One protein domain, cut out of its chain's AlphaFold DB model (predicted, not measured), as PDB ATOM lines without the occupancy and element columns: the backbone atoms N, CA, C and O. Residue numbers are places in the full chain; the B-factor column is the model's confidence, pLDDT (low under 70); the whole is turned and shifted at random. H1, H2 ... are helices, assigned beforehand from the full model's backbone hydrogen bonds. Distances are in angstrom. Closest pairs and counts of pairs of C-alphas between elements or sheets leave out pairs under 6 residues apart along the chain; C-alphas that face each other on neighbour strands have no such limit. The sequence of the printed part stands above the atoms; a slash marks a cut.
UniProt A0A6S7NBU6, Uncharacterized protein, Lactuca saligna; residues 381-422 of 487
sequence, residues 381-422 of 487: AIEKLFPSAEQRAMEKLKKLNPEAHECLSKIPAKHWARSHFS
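AT A GLANCE: This is residues 381 to 422 of the 487 residues of an uncharacterized protein of Lactuca saligna (UniProt A0A6S7NBU6). Two helices, H2 and H3, make a helical hairpin; the short H1 sits off beyond the first end of H2, and a tail without a named element, residues 410 to 422, winds on from the end of H3. The printed part has 42 residues with three named helices, H1, H2, H3 along the chain, and no named strand: all helix. It is only just compact, close to loose, with a radius of gyration of the C-alphas of 10.9 A, and flat, spanning 27 by 26 by 14 A.

IN THESE COORDINATES: Find C-alpha 389 at (34.658, 44.403, 25.316); from there H2, residues 389 to 400, runs 16.9 A. H3, residues 402 to 409, covers 10.4 A and ends at C-alpha 409, (43.082, 40.919, 14.078). Look back to residues 381 to 385 for H1, 6.1 A long.

HOW THE PARTS SIT: H2 touches H3 with its residues 394 to 398 alone; the closest C-alphas, of Lys 398 and His 405, are 5.3 A apart. This hairpin has a shallow tilt of 25 degrees, opposite ways. H1 is apart from H2 and H3. In H1, H2 and H3 every O i to N i+4 pair is within hydrogen-bond range.

THE WHOLE: The farthest C-alphas, of Lys 399 and Ser 422, are 29.3 A apart. The printed part has no cut, and both links are tight. Look for pLDDT under 70 at residues 381 to 389, 418, 420 and 422.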
ATOM      1  N   ALA A 381      24.541  32.976  19.655       58.50
ATOM      2  CA  ALA A 381      23.570  34.060  19.792       58.50
ATOM      3  C   ALA A 381      23.958  35.040  20.914       58.50
ATOM      4  O   ALA A 381      23.911  36.246  20.697       58.50
ATOM      5  N   ILE A 382      24.404  34.540  22.073       62.38
ATOM      6  CA  ILE A 382      24.918  35.354  23.185       62.38
ATOM      7  C   ILE A 382      26.153  36.141  22.746       62.38
ATOM      8  O   ILE A 382      26.209  37.336  22.997       62.38
ATOM      9  N   GLU A 383      27.105  35.524  22.042       59.78
ATOM     10  CA  GLU A 383      28.296  36.229  21.539       59.78
ATOM     11  C   GLU A 383      27.938  37.355  20.548       59.78
ATOM     12  O   GLU A 383      28.599  38.390  20.514       59.78
ATOM     13  N   LYS A 384      26.848  37.197  19.783       62.78
ATOM     14  CA  LYS A 384      26.347  38.218  18.850       62.78
ATOM     15  C   LYS A 384      25.514  39.321  19.524       62.78
ATOM     16  O   LYS A 384      25.560  40.461  19.072       62.78
ATOM     17  N   LEU A 385      24.743  38.993  20.564       58.62
ATOM     18  CA  LEU A 385      23.906  39.941  21.318       58.62
ATOM     19  C   LEU A 385      24.711  40.724  22.364       58.62
ATOM     20  O   LEU A 385      24.472  41.908  22.583       58.62
ATOM     21  N   PHE A 386      25.703  40.075  22.969       61.50
ATOM     22  CA  PHE A 386      26.586  40.626  23.988       61.50
ATOM     23  C   PHE A 386      28.046  40.521  23.525       61.50
ATOM     24  O   PHE A 386      28.832  39.790  24.135       61.50
ATOM     25  N   PRO A 387      28.444  41.262  22.469       67.94
ATOM     26  CA  PRO A 387      29.818  41.237  21.985       67.94
ATOM     27  C   PRO A 387      30.773  41.622  23.114       67.94
ATOM     28  O   PRO A 387      30.483  42.537  23.901       67.94
ATOM     29  N   SER A 388      31.907  40.932  23.196       67.94
ATOM     30  CA  SER A 388      32.903  41.156  24.245       67.94
ATOM     31  C   SER A 388      33.456  42.586  24.184       67.94
ATOM     32  O   SER A 388      33.400  43.257  23.149       67.94
ATOM     33  N   ALA A 389      34.031  43.076  25.288       68.56
ATOM     34  CA  ALA A 389      34.658  44.403  25.316       68.56
ATOM     35  C   ALA A 389      35.725  44.572  24.209       68.56
ATOM     36  O   ALA A 389      35.895  45.661  23.663       68.56
ATOM     37  N   GLU A 390      36.384  43.474  23.839       73.75
ATOM     38  CA  GLU A 390      37.385  43.371  22.775       73.75
ATOM     39  C   GLU A 390      36.756  43.511  21.387       73.75
ATOM     40  O   GLU A 390      37.235  44.297  20.571       73.75
ATOM     41  N   GLN A 391      35.647  42.810  21.132       77.12
ATOM     42  CA  GLN A 391      34.895  42.893  19.876       77.12
ATOM     43  C   GLN A 391      34.338  44.313  19.673       77.12
ATOM     44  O   GLN A 391      34.558  44.915  18.620       77.12
ATOM     45  N   ARG A 392      33.740  44.917  20.713       76.81
ATOM     46  CA  ARG A 392      33.266  46.318  20.685       76.81
ATOM     47  C   ARG A 392      34.400  47.322  20.435       76.81
ATOM     48  O   ARG A 392      34.189  48.340  19.774       76.81
ATOM     49  N   ALA A 393      35.597  47.068  20.966       74.94
ATOM     50  CA  ALA A 393      36.771  47.908  20.726       74.94
ATOM     51  C   ALA A 393      37.302  47.755  19.290       74.94
ATOM     52  O   ALA A 393      37.599  48.760  18.644       74.94
ATOM     53  N   MET A 394      37.352  46.528  18.764       79.94
ATOM     54  CA  MET A 394      37.769  46.247  17.387       79.94
ATOM     55  C   MET A 394      36.814  46.853  16.352       79.94
ATOM     56  O   MET A 394      37.279  47.410  15.361       79.94
ATOM     57  N   GLU A 395      35.500  46.852  16.585       82.00
ATOM     58  CA  GLU A 395      34.546  47.541  15.704       82.00
ATOM     59  C   GLU A 395      34.748  49.062  15.675       82.00
ATOM     60  O   GLU A 395      34.688  49.678  14.607       82.00
ATOM     61  N   LYS A 396      35.029  49.682  16.831       80.62
ATOM     62  CA  LYS A 396      35.378  51.110  16.907       80.62
ATOM     63  C   LYS A 396      36.695  51.395  16.187       80.62
ATOM     64  O   LYS A 396      36.763  52.347  15.412       80.62
ATOM     65  N   LEU A 397      37.708  50.547  16.376       81.06
ATOM     66  CA  LEU A 397      38.988  50.657  15.677       81.06
ATOM     67  C   LEU A 397      38.813  50.536  14.158       81.06
ATOM     68  O   LEU A 397      39.342  51.365  13.429       81.06
ATOM     69  N   LYS A 398      38.010  49.578  13.680       86.06
ATOM     70  CA  LYS A 398      37.718  49.369  12.252       86.06
ATOM     71  C   LYS A 398      37.107  50.601  11.578       86.06
ATOM     72  O   LYS A 398      37.398  50.853  10.413       86.06
ATOM     73  N   LYS A 399      36.276  51.364  12.301       84.81
ATOM     74  CA  LYS A 399      35.688  52.631  11.822       84.81
ATOM     75  C   LYS A 399      36.696  53.787  11.775       84.81
ATOM     76  O   LYS A 399      36.493  54.713  11.001       84.81
ATOM     77  N   LEU A 400      37.748  53.746  12.596       83.56
ATOM     78  CA  LEU A 400      38.763  54.803  12.705       83.56
ATOM     79  C   LEU A 400      39.983  54.554  11.806       83.56
ATOM     80  O   LEU A 400      40.485  55.484  11.185       83.56
ATOM     81  N   ASN A 401      40.472  53.314  11.746       86.31
ATOM     82  CA  ASN A 401      41.587  52.901  10.900       86.31
ATOM     83  C   ASN A 401      41.461  51.397  10.537       86.31
ATOM     84  O   ASN A 401      41.662  50.536  11.404       86.31
ATOM     85  N   PRO A 402      41.158  51.053   9.269       83.19
ATOM     86  CA  PRO A 402      40.984  49.664   8.849       83.19
ATOM     87  C   PRO A 402      42.298  48.863   8.825       83.19
ATOM     88  O   PRO A 402      42.272  47.666   9.107       83.19
ATOM     89  N   GLU A 403      43.440  49.503   8.557       78.31
ATOM     90  CA  GLU A 403      44.762  48.856   8.513       78.31
ATOM     91  C   GLU A 403      45.224  48.447   9.920       78.31
ATOM     92  O   GLU A 403      45.702  47.332  10.134       78.31
ATOM     93  N   ALA A 404      45.000  49.314  10.915       76.06
ATOM     94  CA  ALA A 404      45.271  49.008  12.319       76.06
ATOM     95  C   ALA A 404      44.397  47.850  12.829       76.06
ATOM     96  O   ALA A 404      44.884  46.971  13.543       76.06
ATOM     97  N   HIS A 405      43.124  47.808  12.419       82.69
ATOM     98  CA  HIS A 405      42.232  46.679  12.690       82.69
ATOM     99  C   HIS A 405      42.730  45.379  12.030       82.69
ATOM    100  O   HIS A 405      42.710  44.331  12.672       82.69
ATOM    101  N   GLU A 406      43.204  45.416  10.780       85.94
ATOM    102  CA  GLU A 406      43.768  44.233  10.111       85.94
ATOM    103  C   GLU A 406      45.071  43.744  10.768       85.94
ATOM    104  O   GLU A 406      45.336  42.545  10.829       85.94
ATOM    105  N   CYS A 407      45.893  44.659  11.287       79.69
ATOM    106  CA  CYS A 407      47.095  44.311  12.038       79.69
ATOM    107  C   CYS A 407      46.747  43.620  13.369       79.69
ATOM    108  O   CYS A 407      47.251  42.534  13.654       79.69
ATOM    109  N   LEU A 408      45.836  44.206  14.155       79.50
ATOM    110  CA  LEU A 408      45.433  43.664  15.456       79.50
ATOM    111  C   LEU A 408      44.618  42.368  15.351       79.50
ATOM    112  O   LEU A 408      44.766  41.504  16.212       79.50
ATOM    113  N   SER A 409      43.833  42.169  14.286       80.50
ATOM    114  CA  SER A 409      43.082  40.919  14.078       80.50
ATOM    115  C   SER A 409      43.980  39.694  13.850       80.50
ATOM    116  O   SER A 409      43.549  38.566  14.086       80.50
ATOM    117  N   LYS A 410      45.241  39.900  13.447       85.75
ATOM    118  CA  LYS A 410      46.260  38.844  13.303       85.75
ATOM    119  C   LYS A 410      46.909  38.454  14.639       85.75
ATOM    120  O   LYS A 410      47.594  37.434  14.698       85.75
ATOM    121  N   ILE A 411      46.710  39.234  15.706       82.31
ATOM    122  CA  ILE A 411      47.311  39.006  17.026       82.31
ATOM    123  C   ILE A 411      46.241  38.456  17.987       82.31
ATOM    124  O   ILE A 411      45.224  39.118  18.204       82.31
ATOM    125  N   PRO A 412      46.448  37.286  18.627       78.56
ATOM    126  CA  PRO A 412      45.496  36.742  19.594       78.56
ATOM    127  C   PRO A 412      45.193  37.718  20.741       78.56
ATOM    128  O   PRO A 412      46.121  38.228  21.374       78.56
ATOM    129  N   ALA A 413      43.905  37.909  21.052       74.81
ATOM    130  CA  ALA A 413      43.422  38.914  22.006       74.81
ATOM    131  C   ALA A 413      44.126  38.878  23.370       74.81
ATOM    132  O   ALA A 413      44.440  39.924  23.930       74.81
ATOM    133  N   LYS A 414      44.514  37.687  23.845       74.69
ATOM    134  CA  LYS A 414      45.312  37.478  25.068       74.69
ATOM    135  C   LYS A 414      46.594  38.324  25.201       74.69
ATOM    136  O   LYS A 414      47.138  38.403  26.295       74.69
ATOM    137  N   HIS A 415      47.111  38.894  24.110       73.75
ATOM    138  CA  HIS A 415      48.333  39.706  24.105       73.75
ATOM    139  C   HIS A 415      48.097  41.221  24.176       73.75
ATOM    140  O   HIS A 415      49.031  41.949  24.499       73.75
ATOM    141  N   TRP A 416      46.888  41.702  23.874       75.31
ATOM    142  CA  TRP A 416      46.571  43.137  23.806       75.31
ATOM    143  C   TRP A 416      45.299  43.528  24.569       75.31
ATOM    144  O   TRP A 416      45.127  44.691  24.929       75.31
ATOM    145  N   ALA A 417      44.415  42.574  24.855       76.88
ATOM    146  CA  ALA A 417      43.183  42.803  25.583       76.88
ATOM    147  C   ALA A 417      43.384  42.673  27.097       76.88
ATOM    148  O   ALA A 417      43.743  41.617  27.623       76.88
ATOM    149  N   ARG A 418      43.068  43.754  27.818       66.75
ATOM    150  CA  ARG A 418      43.195  43.836  29.281       66.75
ATOM    151  C   ARG A 418      42.328  42.812  30.030       66.75
ATOM    152  O   ARG A 418      42.701  42.402  31.122       66.75
ATOM    153  N   SER A 419      41.227  42.366  29.428       71.94
ATOM    154  CA  SER A 419      40.346  41.277  29.891       71.94
ATOM    155  C   SER A 419      41.070  39.942  30.100       71.94
ATOM    156  O   SER A 419      40.639  39.137  30.920       71.94
ATOM    157  N   HIS A 420      42.177  39.710  29.394       66.00
ATOM    158  CA  HIS A 420      42.980  38.494  29.510       66.00
ATOM    159  C   HIS A 420      44.212  38.640  30.418       66.00
ATOM    160  O   HIS A 420      44.948  37.669  30.609       66.00
ATOM    161  N   PHE A 421      44.451  39.817  31.004       72.94
ATOM    162  CA  PHE A 421      45.563  40.018  31.929       72.94
ATOM    163  C   PHE A 421      45.175  39.584  33.347       72.94
ATOM    164  O   PHE A 421      44.247  40.109  33.956       72.94
ATOM    165  N   SER A 422      45.928  38.630  33.899       63.41
ATOM    166  CA  SER A 422      45.815  38.247  35.308       63.41
ATOM    167  C   SER A 422      46.272  39.399  36.205       63.41
ATOM    168  O   SER A 422      47.424  39.814  36.127       63.41
TER     169      SER A 422